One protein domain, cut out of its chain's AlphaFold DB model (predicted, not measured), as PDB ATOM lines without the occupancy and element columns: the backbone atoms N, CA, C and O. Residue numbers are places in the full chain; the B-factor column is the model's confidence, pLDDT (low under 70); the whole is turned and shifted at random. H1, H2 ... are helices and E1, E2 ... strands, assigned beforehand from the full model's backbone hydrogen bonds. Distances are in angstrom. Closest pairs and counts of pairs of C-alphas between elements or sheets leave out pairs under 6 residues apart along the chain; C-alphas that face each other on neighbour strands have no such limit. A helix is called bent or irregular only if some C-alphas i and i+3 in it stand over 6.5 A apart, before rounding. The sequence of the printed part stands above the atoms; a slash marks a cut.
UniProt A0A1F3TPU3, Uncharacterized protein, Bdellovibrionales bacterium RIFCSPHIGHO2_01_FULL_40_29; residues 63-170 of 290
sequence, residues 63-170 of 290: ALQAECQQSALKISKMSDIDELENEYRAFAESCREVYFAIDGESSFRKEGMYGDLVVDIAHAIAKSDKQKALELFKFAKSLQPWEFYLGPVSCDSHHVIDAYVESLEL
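Overview. This is residues 63 to 170 of the 290 residues of an uncharacterized protein of Bdellovibrionales bacterium RIFCSPHIGHO2_01_FULL_40_29 (UniProt A0A1F3TPU3). Four helices, H2, H3, H4 and H5, form an up-and-down bundle, each running against the one before it, with H3 nearest the middle and H1 packed on H2. Two small strand hairpins, E1 with E2 and E3 with E4, sit by the first residues of H3 and H5. The printed part has 108 residues, with five named helices and four named strands in the order H1, H2, E1, E2, H3, H4, E3, E4, H5; both two-stranded sheets are antiparallel, and the class is mostly helix. The whole is compact, with a radius of gyration of the C-alphas of 12.8 A and spans of 38 by 30 by 22 A.

Arrangement. H1, residues 63 to 75, touches H2, residues 81 to 95, in a helical hairpin; the closest C-alphas, Cys 68 and Cys 95, are 5.6 A apart. E1, residues 99 to 101, and E2, residues 111 to 113, form a hairpin, with N 100 and O 112 2.9 A apart. H3, residues 114 to 126, touches H2 at a shallow tilt of 21 degrees, opposite ways, closest at C-alphas 95 and 114, 5.9 A. H3 and H4, residues 130 to 140, form a helical hairpin, closest at C-alphas 122 and 133, 4.6 A. E3, residues 147 to 149, and E4, residues 154 to 156, form a hairpin, with N 148 and O 155 2.8 A apart. H5, residues 157 to 169, touches H4, closest at C-alphas 137 and 161, 6.5 A. Every O i to N i+4 pair is within hydrogen-bond range in H1, H4 and H5, against 8 of 11 in H2 and 6 of 9 in H3.

Along the chain. H1 begins at C-alpha 63, (260.653, 319.890, 321.869), and is 18.5 A long. H2, 19.8 A, is irregular: C-alphas 90 and 93 are 7.7 A apart. H3 is 19.6 A long, H4 15.6 A, and H5 18.3 A, ending at C-alpha 169, (297.706, 316.328, 331.560).

Size, cuts and confidence. The two C-alphas farthest apart, those of Ala 63 and Leu 170, are 41.1 A apart. The printed part has no cut and no long link. Its mean pLDDT is 93.3, and no printed residue is under 70.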
ATOM      1  N   ALA A  63     260.445 321.311 321.613       90.56
ATOM      2  CA  ALA A  63     260.653 319.890 321.869       90.56
ATOM      3  C   ALA A  63     262.118 319.584 322.212       90.56
ATOM      4  O   ALA A  63     262.376 318.939 323.224       90.56
ATOM      5  N   LEU A  64     263.060 320.115 321.424       91.25
ATOM      6  CA  LEU A  64     264.494 319.962 321.675       91.25
ATOM      7  C   LEU A  64     264.892 320.606 323.010       91.25
ATOM      8  O   LEU A  64     265.595 319.991 323.801       91.25
ATOM      9  N   GLN A  65     264.381 321.804 323.311       92.06
ATOM     10  CA  GLN A  65     264.622 322.452 324.607       92.06
ATOM     11  C   GLN A  65     264.163 321.578 325.783       92.06
ATOM     12  O   GLN A  65     264.908 321.391 326.745       92.06
ATOM     13  N   ALA A  66     262.959 321.004 325.699       93.00
ATOM     14  CA  ALA A  66     262.433 320.124 326.737       93.00
ATOM     15  C   ALA A  66     263.262 318.836 326.890       93.00
ATOM     16  O   ALA A  66     263.497 318.392 328.013       93.00
ATOM     17  N   GLU A  67     263.716 318.252 325.782       96.25
ATOM     18  CA  GLU A  67     264.551 317.050 325.759       96.25
ATOM     19  C   GLU A  67     265.921 317.293 326.409       96.25
ATOM     20  O   GLU A  67     266.300 316.587 327.347       96.25
ATOM     21  N   CYS A  68     266.622 318.356 326.005       96.50
ATOM     22  CA  CYS A  68     267.917 318.725 326.580       96.50
ATOM     23  C   CYS A  68     267.804 319.070 328.072       96.50
ATOM     24  O   CYS A  68     268.631 318.641 328.877       96.50
ATOM     25  N   GLN A  69     266.739 319.777 328.469       95.88
ATOM     26  CA  GLN A  69     266.453 320.089 329.870       95.88
ATOM     27  C   GLN A  69     266.196 318.823 330.705       95.88
ATOM     28  O   GLN A  69     266.650 318.726 331.848       95.88
ATOM     29  N   GLN A  70     265.478 317.838 330.157       96.44
ATOM     30  CA  GLN A  70     265.256 316.554 330.827       96.44
ATOM     31  C   GLN A  70     266.551 315.755 330.969       96.44
ATOM     32  O   GLN A  70     266.796 315.197 332.041       96.44
ATOM     33  N   SER A  71     267.387 315.732 329.929       97.44
ATOM     34  CA  SER A  71     268.688 315.067 329.977       97.44
ATOM     35  C   SER A  71     269.614 315.718 331.015       97.44
ATOM     36  O   SER A  71     270.145 315.024 331.881       97.44
ATOM     37  N   ALA A  72     269.711 317.054 331.046       96.69
ATOM     38  CA  ALA A  72     270.483 317.775 332.063       96.69
ATOM     39  C   ALA A  72     269.975 317.481 333.491       96.69
ATOM     40  O   ALA A  72     270.760 317.197 334.401       96.69
ATOM     41  N   LEU A  73     268.650 317.455 333.688       95.25
ATOM     42  CA  LEU A  73     268.039 317.067 334.962       95.25
ATOM     43  C   LEU A  73     268.365 315.617 335.346       95.25
ATOM     44  O   LEU A  73     268.537 315.321 336.530       95.25
ATOM     45  N   LYS A  74     268.449 314.704 334.377       95.44
ATOM     46  CA  LYS A  74     268.838 313.314 334.624       95.44
ATOM     47  C   LYS A  74     270.303 313.239 335.062       95.44
ATOM     48  O   LYS A  74     270.571 312.677 336.122       95.44
ATOM     49  N   ILE A  75     271.202 313.899 334.328       95.56
ATOM     50  CA  ILE A  75     272.637 314.007 334.640       95.56
ATOM     51  C   ILE A  75     272.849 314.528 336.068       95.56
ATOM     52  O   ILE A  75     273.544 313.884 336.846       95.56
ATOM     53  N   SER A  76     272.174 315.612 336.475       93.12
ATOM     54  CA  SER A  76     272.305 316.190 337.832       93.12
ATOM     55  C   SER A  76     272.061 315.227 339.002       93.12
ATOM     56  O   SER A  76     272.524 315.485 340.119       93.12
ATOM     57  N   LYS A  77     271.333 314.130 338.756       91.56
ATOM     58  CA  LYS A  77     270.904 313.144 339.758       91.56
ATOM     59  C   LYS A  77     271.622 311.802 339.637       91.56
ATOM     60  O   LYS A  77     271.491 310.969 340.534       91.56
ATOM     61  N   MET A  78     272.324 311.559 338.535       92.69
ATOM     62  CA  MET A  78     273.052 310.315 338.316       92.69
ATOM     63  C   MET A  78     274.319 310.267 339.177       92.69
ATOM     64  O   MET A  78     274.924 311.287 339.498       92.69
ATOM     65  N   SER A  79     274.713 309.050 339.547       88.38
ATOM     66  CA  SER A  79     275.951 308.786 340.296       88.38
ATOM     67  C   SER A  79     276.849 307.749 339.626       88.38
ATOM     68  O   SER A  79     278.033 307.684 339.947       88.38
ATOM     69  N   ASP A  80     276.303 306.963 338.695       93.25
ATOM     70  CA  ASP A  80     277.075 306.032 337.885       93.25
ATOM     71  C   ASP A  80     277.769 306.781 336.740       93.25
ATOM     72  O   ASP A  80     277.135 307.509 335.974       93.25
ATOM     73  N   ILE A  81     279.089 306.624 336.663       91.62
ATOM     74  CA  ILE A  81     279.941 307.361 335.728       91.62
ATOM     75  C   ILE A  81     279.699 306.936 334.272       91.62
ATOM     76  O   ILE A  81     279.763 307.778 333.374       91.62
ATOM     77  N   ASP A  82     279.394 305.663 334.028       93.56
ATOM     78  CA  ASP A  82     279.155 305.159 332.677       93.56
ATOM     79  C   ASP A  82     277.784 305.619 332.171       93.56
ATOM     80  O   ASP A  82     277.652 306.036 331.020       93.56
ATOM     81  N   GLU A  83     276.758 305.607 333.025       95.25
ATOM     82  CA  GLU A  83     275.444 306.168 332.692       95.25
ATOM     83  C   GLU A  83     275.513 307.675 332.415       95.25
ATOM     84  O   GLU A  83     274.902 308.139 331.451       95.25
ATOM     85  N   LEU A  84     276.288 308.423 333.211       93.56
ATOM     86  CA  LEU A  84     276.514 309.862 333.028       93.56
ATOM     87  C   LEU A  84     277.119 310.187 331.663       93.56
ATOM     88  O   LEU A  84     276.616 311.047 330.939       93.56
ATOM     89  N   GLU A  85     278.202 309.496 331.314       95.62
ATOM     90  CA  GLU A  85     278.888 309.697 330.044       95.62
ATOM     91  C   GLU A  85     277.985 309.335 328.858       95.62
ATOM     92  O   GLU A  85     277.905 310.090 327.886       95.62
ATOM     93  N   ASN A  86     277.294 308.195 328.935       97.25
ATOM     94  CA  ASN A  86     276.403 307.733 327.874       97.25
ATOM     95  C   ASN A  86     275.235 308.696 327.649       97.25
ATOM     96  O   ASN A  86     274.899 308.984 326.501       97.25
ATOM     97  N   GLU A  87     274.641 309.209 328.729       97.88
ATOM     98  CA  GLU A  87     273.589 310.219 328.654       97.88
ATOM     99  C   GLU A  87     274.113 311.483 327.967       97.88
ATOM    100  O   GLU A  87     273.548 311.897 326.962       97.88
ATOM    101  N   TYR A  88     275.237 312.045 328.418       97.88
ATOM    102  CA  TYR A  88     275.801 313.240 327.785       97.88
ATOM    103  C   TYR A  88     276.086 313.025 326.293       97.88
ATOM    104  O   TYR A  88     275.650 313.814 325.455       97.88
ATOM    105  N   ARG A  89     276.767 311.930 325.930       98.12
ATOM    106  CA  ARG A  89     277.114 311.628 324.530       98.12
ATOM    107  C   ARG A  89     275.890 311.483 323.629       98.12
ATOM    108  O   ARG A  89     275.969 311.857 322.463       98.12
ATOM    109  N   ALA A  90     274.784 310.949 324.148       98.06
ATOM    110  CA  ALA A  90     273.562 310.747 323.376       98.06
ATOM    111  C   ALA A  90     272.901 312.066 322.942       98.06
ATOM    112  O   ALA A  90     272.282 312.105 321.880       98.06
ATOM    113  N   PHE A  91     273.059 313.137 323.725       97.88
ATOM    114  CA  PHE A  91     272.383 314.418 323.494       97.88
ATOM    115  C   PHE A  91     273.331 315.568 323.129       97.88
ATOM    116  O   PHE A  91     272.865 316.585 322.622       97.88
ATOM    117  N   ALA A  92     274.645 315.439 323.341       97.06
ATOM    118  CA  ALA A  92     275.594 316.546 323.191       97.06
ATOM    119  C   ALA A  92     275.558 317.214 321.805       97.06
ATOM    120  O   ALA A  92     275.555 318.439 321.727       97.06
ATOM    121  N   GLU A  93     275.465 316.441 320.719       95.75
ATOM    122  CA  GLU A  93     275.435 316.993 319.354       95.75
ATOM    123  C   GLU A  93     274.223 317.912 319.134       95.75
ATOM    124  O   GLU A  93     274.370 319.023 318.623       95.75
ATOM    125  N   SER A  94     273.029 317.474 319.545       95.12
ATOM    126  CA  SER A  94     271.782 318.222 319.358       95.12
ATOM    127  C   SER A  94     271.567 319.305 320.410       95.12
ATOM    128  O   SER A  94     270.898 320.297 320.136       95.12
ATOM    129  N   CYS A  95     272.111 319.117 321.611       96.44
ATOM    130  CA  CYS A  95     271.836 319.967 322.761       96.44
ATOM    131  C   CYS A  95     272.929 320.985 323.066       96.44
ATOM    132  O   CYS A  95     272.657 321.868 323.866       96.44
ATOM    133  N   ARG A  96     274.130 320.915 322.472       94.50
ATOM    134  CA  ARG A  96     275.292 321.754 322.853       94.50
ATOM    135  C   ARG A  96     274.986 323.244 323.073       94.50
ATOM    136  O   ARG A  96     275.498 323.813 324.028       94.50
ATOM    137  N   GLU A  97     274.125 323.841 322.247       93.19
ATOM    138  CA  GLU A  97     273.749 325.265 322.272       93.19
ATOM    139  C   GLU A  97     272.450 325.544 323.056       93.19
ATOM    140  O   GLU A  97     271.916 326.651 323.041       93.19
ATOM    141  N   VAL A  98     271.893 324.534 323.723       94.31
ATOM    142  CA  VAL A  98     270.666 324.659 324.503       94.31
ATOM    143  C   VAL A  98     271.017 325.019 325.937       94.31
ATOM    144  O   VAL A  98     271.667 324.250 326.647       94.31
ATOM    145  N   TYR A  99     270.535 326.181 326.367       92.94
ATOM    146  CA  TYR A  99     270.590 326.590 327.761       92.94
ATOM    147  C   TYR A  99     269.672 325.714 328.618       92.94
ATOM    148  O   TYR A  99     268.518 325.476 328.255       92.94
ATOM    149  N   PHE A 100     270.162 325.281 329.776       93.00
ATOM    150  CA  PHE A 100     269.370 324.587 330.786       93.00
ATOM    151  C   PHE A 100     269.469 325.297 332.137       93.00
ATOM    152  O   PHE A 100     270.450 325.977 332.433       93.00
ATOM    153  N   ALA A 101     268.463 325.084 332.983       93.88
ATOM    154  CA  ALA A 101     268.474 325.511 334.379       93.88
ATOM    155  C   ALA A 101     267.786 324.463 335.263       93.88
ATOM    156  O   ALA A 101     266.724 323.945 334.922       93.88
ATOM    157  N   ILE A 102     268.393 324.110 336.392       90.94
ATOM    158  CA  ILE A 102     267.943 323.054 337.299       90.94
ATOM    159  C   ILE A 102     267.613 323.666 338.653       90.94
ATOM    160  O   ILE A 102     268.490 324.130 339.385       90.94
ATOM    161  N   ASP A 103     266.339 323.574 339.020       87.81
ATOM    162  CA  ASP A 103     265.876 323.922 340.355       87.81
ATOM    163  C   ASP A 103     266.268 322.829 341.365       87.81
ATOM    164  O   ASP A 103     265.945 321.651 341.191       87.81
ATOM    165  N   GLY A 104     266.926 323.218 342.463       83.44
ATOM    166  CA  GLY A 104     267.226 322.332 343.597       83.44
ATOM    167  C   GLY A 104     268.703 321.952 343.762       83.44
ATOM    168  O   GLY A 104     269.604 322.698 343.373       83.44
ATOM    169  N   GLU A 105     268.962 320.836 344.450       84.00
ATOM    170  CA  GLU A 105     270.311 320.279 344.627       84.00
ATOM    171  C   GLU A 105     270.755 319.527 343.365       84.00
ATOM    172  O   GLU A 105     269.970 318.805 342.754       84.00
ATOM    173  N   SER A 106     272.022 319.699 342.986       85.94
ATOM    174  CA  SER A 106     272.641 319.063 341.823       85.94
ATOM    175  C   SER A 106     274.079 318.700 342.171       85.94
ATOM    176  O   SER A 106     274.752 319.465 342.867       85.94
ATOM    177  N   SER A 107     274.544 317.553 341.676       83.50
ATOM    178  CA  SER A 107     275.954 317.146 341.780       83.50
ATOM    179  C   SER A 107     276.863 317.894 340.793       83.50
ATOM    180  O   SER A 107     278.083 317.856 340.934       83.50
ATOM    181  N   PHE A 108     276.267 318.581 339.814       90.12
ATOM    182  CA  PHE A 108     276.931 319.329 338.741       90.12
ATOM    183  C   PHE A 108     276.397 320.765 338.669       90.12
ATOM    184  O   PHE A 108     275.529 321.142 339.469       90.12
ATOM    185  N   ARG A 109     276.882 321.581 337.722       89.81
ATOM    186  CA  ARG A 109     276.366 322.946 337.536       89.81
ATOM    187  C   ARG A 109     274.845 322.950 337.380       89.81
ATOM    188  O   ARG A 109     274.246 322.018 336.845       89.81
ATOM    189  N   LYS A 110     274.218 324.003 337.900       90.44
ATOM    190  CA  LYS A 110     272.755 324.136 337.910       90.44
ATOM    191  C   LYS A 110     272.222 324.843 336.678       90.44
ATOM    192  O   LYS A 110     271.047 324.697 336.384       90.44
ATOM    193  N   GLU A 111     273.062 325.583 335.974       91.75
ATOM    194  CA  GLU A 111     272.687 326.277 334.754       91.75
ATOM    195  C   GLU A 111     273.892 326.433 333.828       91.75
ATOM    196  O   GLU A 111     275.040 326.263 334.257       91.75
ATOM    197  N   GLY A 112     273.608 326.737 332.566       91.31
ATOM    198  CA  GLY A 112     274.594 326.935 331.510       91.31
ATOM    199  C   GLY A 112     274.153 326.288 330.207       91.31
ATOM    200  O   GLY A 112     273.010 325.848 330.068       91.31
ATOM    201  N   MET A 113     275.065 326.223 329.243       95.00
ATOM    202  CA  MET A 113     274.804 325.508 327.999       95.00
ATOM    203  C   MET A 113     274.988 324.014 328.243       95.00
ATOM    204  O   MET A 113     275.894 323.603 328.969       95.00
ATOM    205  N   TYR A 114     274.144 323.175 327.638       96.50
ATOM    206  CA  TYR A 114     274.234 321.720 327.809       96.50
ATOM    207  C   TYR A 114     275.632 321.200 327.458       96.50
ATOM    208  O   TYR A 114     276.151 320.323 328.147       96.50
ATOM    209  N   GLY A 115     276.262 321.761 326.417       96.44
ATOM    210  CA  GLY A 115     277.621 321.402 326.014       96.44
ATOM    211  C   GLY A 115     278.628 321.524 327.160       96.44
ATOM    212  O   GLY A 115     279.487 320.653 327.311       96.44
ATOM    213  N   ASP A 116     278.455 322.520 328.029       96.12
ATOM    214  CA  ASP A 116     279.369 322.827 329.129       96.12
ATOM    215  C   ASP A 116     279.397 321.750 330.222       96.12
ATOM    216  O   ASP A 116     280.375 321.655 330.971       96.12
ATOM    217  N   LEU A 117     278.358 320.903 330.300       96.62
ATOM    218  CA  LEU A 117     278.306 319.757 331.215       96.62
ATOM    219  C   LEU A 117     279.498 318.810 331.028       96.62
ATOM    220  O   LEU A 117     279.860 318.110 331.974       96.62
ATOM    221  N   VAL A 118     280.150 318.822 329.856       97.00
ATOM    222  CA  VAL A 118     281.368 318.040 329.600       97.00
ATOM    223  C   VAL A 118     282.427 318.251 330.674       97.00
ATOM    224  O   VAL A 118     283.035 317.281 331.111       97.00
ATOM    225  N   VAL A 119     282.630 319.491 331.130       95.25
ATOM    226  CA  VAL A 119     283.679 319.819 332.103       95.25
ATOM    227  C   VAL A 119     283.369 319.177 333.449       95.25
ATOM    228  O   VAL A 119     284.239 318.575 334.074       95.25
ATOM    229  N   ASP A 120     282.116 319.257 333.886       93.81
ATOM    230  CA  ASP A 120     281.696 318.723 335.179       93.81
ATOM    231  C   ASP A 120     281.737 317.187 335.194       93.81
ATOM    232  O   ASP A 120     282.206 316.573 336.157       93.81
ATOM    233  N   ILE A 121     281.290 316.564 334.100       95.62
ATOM    234  CA  ILE A 121     281.288 315.108 333.934       95.62
ATOM    235  C   ILE A 121     282.722 314.587 333.805       95.62
ATOM    236  O   ILE A 121     283.084 313.618 334.471       95.62
ATOM    237  N   ALA A 122     283.567 315.247 333.010       95.31
ATOM    238  CA  ALA A 122     284.968 314.870 332.862       95.31
ATOM    239  C   ALA A 122     285.726 314.972 334.192       95.31
ATOM    240  O   ALA A 122     286.479 314.058 334.519       95.31
ATOM    241  N   HIS A 123     285.479 316.002 335.011       92.25
ATOM    242  CA  HIS A 123     286.047 316.072 336.362       92.25
ATOM    243  C   HIS A 123     285.563 314.947 337.277       92.25
ATOM    244  O   HIS A 123     286.341 314.413 338.067       92.25
ATOM    245  N   ALA A 124     284.288 314.561 337.196       92.12
ATOM    246  CA  ALA A 124     283.797 313.417 337.959       92.12
ATOM    247  C   ALA A 124     284.474 312.106 337.525       92.12
ATOM    248  O   ALA A 124     284.879 311.328 338.389       92.12
ATOM    249  N   ILE A 125     284.657 311.900 336.216       93.62
ATOM    250  CA  ILE A 125     285.360 310.744 335.640       93.62
ATOM    251  C   ILE A 125     286.840 310.725 336.054       93.62
ATOM    252  O   ILE A 125     287.358 309.678 336.452       93.62
ATOM    253  N   ALA A 126     287.524 311.873 335.998       92.25
ATOM    254  CA  ALA A 126     288.969 311.990 336.212       92.25
ATOM    255  C   ALA A 126     289.429 311.501 337.596       92.25
ATOM    256  O   ALA A 126     290.547 311.003 337.729       92.25
ATOM    257  N   LYS A 127     288.543 311.551 338.600       89.38
ATOM    258  CA  LYS A 127     288.793 311.035 339.957       89.38
ATOM    259  C   LYS A 127     289.089 309.534 339.995       89.38
ATOM    260  O   LYS A 127     289.718 309.066 340.943       89.38
ATOM    261  N   SER A 128     288.611 308.781 339.007       90.19
ATOM    262  CA  SER A 128     288.797 307.329 338.902       90.19
ATOM    263  C   SER A 128     289.525 306.897 337.632       90.19
ATOM    264  O   SER A 128     290.254 305.909 337.668       90.19
ATOM    265  N   ASP A 129     289.336 307.614 336.524       92.75
ATOM    266  CA  ASP A 129     289.896 307.268 335.219       92.75
ATOM    267  C   ASP A 129     290.207 308.532 334.403       92.75
ATOM    268  O   ASP A 129     289.384 309.062 333.655       92.75
ATOM    269  N   LYS A 130     291.439 309.025 334.540       92.25
ATOM    270  CA  LYS A 130     291.922 310.198 333.800       92.25
ATOM    271  C   LYS A 130     291.872 309.999 332.279       92.25
ATOM    272  O   LYS A 130     291.584 310.953 331.562       92.25
ATOM    273  N   GLN A 131     292.135 308.792 331.776       94.06
ATOM    274  CA  GLN A 131     292.153 308.540 330.333       94.06
ATOM    275  C   GLN A 131     290.746 308.667 329.745       94.06
ATOM    276  O   GLN A 131     290.555 309.310 328.713       94.06
ATOM    277  N   LYS A 132     289.751 308.132 330.450       95.50
ATOM    278  CA  LYS A 132     288.348 308.244 330.066       95.50
ATOM    279  C   LYS A 132     287.845 309.697 330.071       95.50
ATOM    280  O   LYS A 132     287.107 310.094 329.171       95.50
ATOM    281  N   ALA A 133     288.294 310.524 331.018       95.56
ATOM    282  CA  ALA A 133     287.984 311.959 331.024       95.56
ATOM    283  C   ALA A 133     288.548 312.677 329.781       95.56
ATOM    284  O   ALA A 133     287.844 313.455 329.136       95.56
ATOM    285  N   LEU A 134     289.791 312.369 329.393       96.00
ATOM    286  CA  LEU A 134     290.413 312.908 328.177       96.00
ATOM    287  C   LEU A 134     289.675 312.461 326.902       96.00
ATOM    288  O   LEU A 134     289.522 313.242 325.962       96.00
ATOM    289  N   GLU A 135     289.168 311.229 326.862       97.06
ATOM    290  CA  GLU A 135     288.349 310.732 325.749       97.06
ATOM    291  C   GLU A 135     286.990 311.435 325.646       97.06
ATOM    292  O   GLU A 135     286.492 311.657 324.536       97.06
ATOM    293  N   LEU A 136     286.396 311.820 326.778       97.75
ATOM    294  CA  LEU A 136     285.183 312.633 326.794       97.75
ATOM    295  C   LEU A 136     285.450 314.047 326.258       97.75
ATOM    296  O   LEU A 136     284.708 314.513 325.392       97.75
ATOM    297  N   PHE A 137     286.542 314.694 326.675       97.69
ATOM    298  CA  PHE A 137     286.942 315.988 326.111       97.69
ATOM    299  C   PHE A 137     287.225 315.906 324.611       97.69
ATOM    300  O   PHE A 137     286.754 316.746 323.847       97.69
ATOM    301  N   LYS A 138     287.922 314.859 324.158       97.62
ATOM    302  CA  LYS A 138     288.173 314.626 322.730       97.62
ATOM    303  C   LYS A 138     286.876 314.505 321.931       97.62
ATOM    304  O   LYS A 138     286.801 315.004 320.811       97.62
ATOM    305  N   PHE A 139     285.865 313.845 322.491       98.12
ATOM    306  CA  PHE A 139     284.544 313.786 321.876       98.12
ATOM    307  C   PHE A 139     283.874 315.157 321.826       98.12
ATOM    308  O   PHE A 139     283.412 315.548 320.760       98.12
ATOM    309  N   ALA A 140     283.873 315.913 322.921       97.56
ATOM    310  CA  ALA A 140     283.277 317.245 322.941       97.56
ATOM    311  C   ALA A 140     283.941 318.202 321.931       97.56
ATOM    312  O   ALA A 140     283.243 318.913 321.215       97.56
ATOM    313  N   LYS A 141     285.270 318.129 321.761       96.94
ATOM    314  CA  LYS A 141     285.996 318.852 320.696       96.94
ATOM    315  C   LYS A 141     285.651 318.408 319.272       96.94
ATOM    316  O   LYS A 141     285.978 319.110 318.322       96.94
ATOM    317  N   SER A 142     285.068 317.222 319.090       97.12
ATOM    318  CA  SER A 142     284.627 316.758 317.766       97.12
ATOM    319  C   SER A 142     283.257 317.310 317.361       97.12
ATOM    320  O   SER A 142     282.910 317.241 316.183       97.12
ATOM    321  N   LEU A 143     282.508 317.870 318.317       96.44
ATOM    322  CA  LEU A 143     281.251 318.573 318.072       96.44
ATOM    323  C   LEU A 143     281.533 319.947 317.450       96.44
ATOM    324  O   LEU A 143     282.637 320.486 317.574       96.44
ATOM    325  N   GLN A 144     280.523 320.547 316.817       95.69
ATOM    326  CA  GLN A 144     280.614 321.956 316.423       95.69
ATOM    327  C   GLN A 144     280.874 322.841 317.656       95.69
ATOM    328  O   GLN A 144     280.284 322.573 318.706       95.69
ATOM    329  N   PRO A 145     281.733 323.875 317.549       95.56
ATOM    330  CA  PRO A 145     281.944 324.820 318.636       95.56
ATOM    331  C   PRO A 145     280.627 325.464 319.074       95.56
ATOM    332  O   PRO A 145     279.760 325.761 318.253       95.56
ATOM    333  N   TRP A 146     280.498 325.682 320.374       94.75
ATOM    334  CA  TRP A 146     279.444 326.480 320.989       94.75
ATOM    335  C   TRP A 146     280.043 327.571 321.885       94.75
ATOM    336  O   TRP A 146     281.231 327.539 322.224       94.75
ATOM    337  N   GLU A 147     279.197 328.514 322.289       93.88
ATOM    338  CA  GLU A 147     279.517 329.535 323.286       93.88
ATOM    339  C   GLU A 147     279.478 328.916 324.687       93.88
ATOM    340  O   GLU A 147     278.404 328.597 325.199       93.88
ATOM    341  N   PHE A 148     280.642 328.725 325.305       93.25
ATOM    342  CA  PHE A 148     280.752 328.177 326.652       93.25
ATOM    343  C   PHE A 148     280.301 329.216 327.676       93.25
ATOM    344  O   PHE A 148     280.892 330.295 327.767       93.25
ATOM    345  N   TYR A 149     279.284 328.895 328.474       88.38
ATOM    346  CA  TYR A 149     278.658 329.863 329.366       88.38
ATOM    347  C   TYR A 149     279.364 329.946 330.720       88.38
ATOM    348  O   TYR A 149     279.415 328.976 331.481       88.38
ATOM    349  N   LEU A 150     279.862 331.140 331.051       83.06
ATOM    350  CA  LEU A 150     280.534 331.456 332.318       83.06
ATOM    351  C   LEU A 150     279.836 332.610 333.054       83.06
ATOM    352  O   LEU A 150     280.471 333.385 333.769       83.06
ATOM    353  N   GLY A 151     278.515 332.729 332.885       80.38
ATOM    354  CA  GLY A 151     277.718 333.812 333.455       80.38
ATOM    355  C   GLY A 151     277.659 335.021 332.512       80.38
ATOM    356  O   GLY A 151     277.071 334.916 331.438       80.38
ATOM    357  N   PRO A 152     278.224 336.185 332.883       75.75
ATOM    358  CA  PRO A 152     278.203 337.378 332.031       75.75
ATOM    359  C   PRO A 152     279.217 337.340 330.874       75.75
ATOM    360  O   PRO A 152     279.216 338.250 330.048       75.75
ATOM    361  N   VAL A 153     280.077 336.318 330.809       79.25
ATOM    362  CA  VAL A 153     281.021 336.085 329.708       79.25
ATOM    363  C   VAL A 153     280.739 334.739 329.059       79.25
ATOM    364  O   VAL A 153     280.424 333.760 329.741       79.25
ATOM    365  N   SER A 154     280.900 334.716 327.738       84.94
ATOM    366  CA  SER A 154     280.971 333.503 326.935       84.94
ATOM    367  C   SER A 154     282.373 333.357 326.355       84.94
ATOM    368  O   SER A 154     283.015 334.355 326.024       84.94
ATOM    369  N   CYS A 155     282.846 332.120 326.260       90.25
ATOM    370  CA  CYS A 155     284.151 331.783 325.697       90.25
ATOM    371  C   CYS A 155     283.986 330.739 324.594       90.25
ATOM    372  O   CYS A 155     283.029 329.964 324.610       90.25
ATOM    373  N   ASP A 156     284.955 330.644 323.684       94.38
ATOM    374  CA  ASP A 156     284.990 329.533 322.736       94.38
ATOM    375  C   ASP A 156     285.121 328.196 323.488       94.38
ATOM    376  O   ASP A 156     286.051 327.973 324.269       94.38
ATOM    377  N   SER A 157     284.162 327.298 323.278       96.06
ATOM    378  CA  SER A 157     284.120 326.002 323.966       96.06
ATOM    379  C   SER A 157     285.325 325.111 323.692       96.06
ATOM    380  O   SER A 157     285.778 324.416 324.603       96.06
ATOM    381  N   HIS A 158     285.866 325.108 322.473       97.19
ATOM    382  CA  HIS A 158     287.015 324.265 322.136       97.19
ATOM    383  C   HIS A 158     288.270 324.755 322.850       97.19
ATOM    384  O   HIS A 158     289.025 323.933 323.372       97.19
ATOM    385  N   HIS A 159     288.440 326.072 322.936       95.44
ATOM    386  CA  HIS A 159     289.496 326.723 323.701       95.44
ATOM    387  C   HIS A 159     289.402 326.413 325.198       95.44
ATOM    388  O   HIS A 159     290.376 325.963 325.805       95.44
ATOM    389  N   VAL A 160     288.206 326.540 325.782       95.31
ATOM    390  CA  VAL A 160     287.968 326.174 327.188       95.31
ATOM    391  C   VAL A 160     288.298 324.699 327.434       95.31
ATOM    392  O   VAL A 160     288.961 324.370 328.417       95.31
ATOM    393  N   ILE A 161     287.876 323.800 326.540       96.75
ATOM    394  CA  ILE A 161     288.196 322.372 326.651       96.75
ATOM    395  C   ILE A 161     289.706 322.136 326.574       96.75
ATOM    396  O   ILE A 161     290.223 321.332 327.345       96.75
ATOM    397  N   ASP A 162     290.430 322.841 325.704       96.62
ATOM    398  CA  ASP A 162     291.888 322.725 325.608       96.62
ATOM    399  C   ASP A 162     292.604 323.140 326.898       96.62
ATOM    400  O   ASP A 162     293.570 322.482 327.294       96.62
ATOM    401  N   ALA A 163     292.106 324.165 327.595       96.00
ATOM    402  CA  ALA A 163     292.619 324.551 328.908       96.00
ATOM    403  C   ALA A 163     292.443 323.429 329.946       96.00
ATOM    404  O   ALA A 163     293.383 323.104 330.678       96.00
ATOM    405  N   TYR A 164     291.266 322.792 329.988       95.06
ATOM    406  CA  TYR A 164     291.026 321.658 330.885       95.06
ATOM    407  C   TYR A 164     291.860 320.435 330.502       95.06
ATOM    408  O   TYR A 164     292.443 319.810 331.384       95.06
ATOM    409  N   VAL A 165     291.984 320.111 329.213       95.44
ATOM    410  CA  VAL A 165     292.828 319.002 328.741       95.44
ATOM    411  C   VAL A 165     294.278 319.197 329.179       95.44
ATOM    412  O   VAL A 165     294.842 318.286 329.786       95.44
ATOM    413  N   GLU A 166     294.867 320.378 328.951       94.44
ATOM    414  CA  GLU A 166     296.243 320.642 329.385       94.44
ATOM    415  C   GLU A 166     296.372 320.525 330.909       94.44
ATOM    416  O   GLU A 166     297.319 319.906 331.394       94.44
ATOM    417  N   SER A 167     295.409 321.064 331.666       91.38
ATOM    418  CA  SER A 167     295.392 320.957 333.127       91.38
ATOM    419  C   SER A 167     295.371 319.504 333.600       91.38
ATOM    420  O   SER A 167     296.209 319.113 334.417       91.38
ATOM    421  N   LEU A 168     294.484 318.672 333.039       90.75
ATOM    422  CA  LEU A 168     294.432 317.253 333.375       90.75
ATOM    423  C   LEU A 168     295.753 316.563 333.062       90.75
ATOM    424  O   LEU A 168     296.162 315.696 333.827       90.75
ATOM    425  N   GLU A 169     296.429 316.917 331.970       90.12
ATOM    426  CA  GLU A 169     297.706 316.328 331.560       90.12
ATOM    427  C   GLU A 169     298.899 316.736 332.436       90.12
ATOM    428  O   GLU A 169     299.904 316.015 332.443       90.12
ATOM    429  N   LEU A 170     298.789 317.808 333.231       85.88
ATOM    430  CA  LEU A 170     299.841 318.206 334.166       85.88
ATOM    431  C   LEU A 170     300.152 317.096 335.193       85.88
ATOM    432  O   LEU A 170     299.289 316.279 335.545       85.88
TER     433      LEU A 170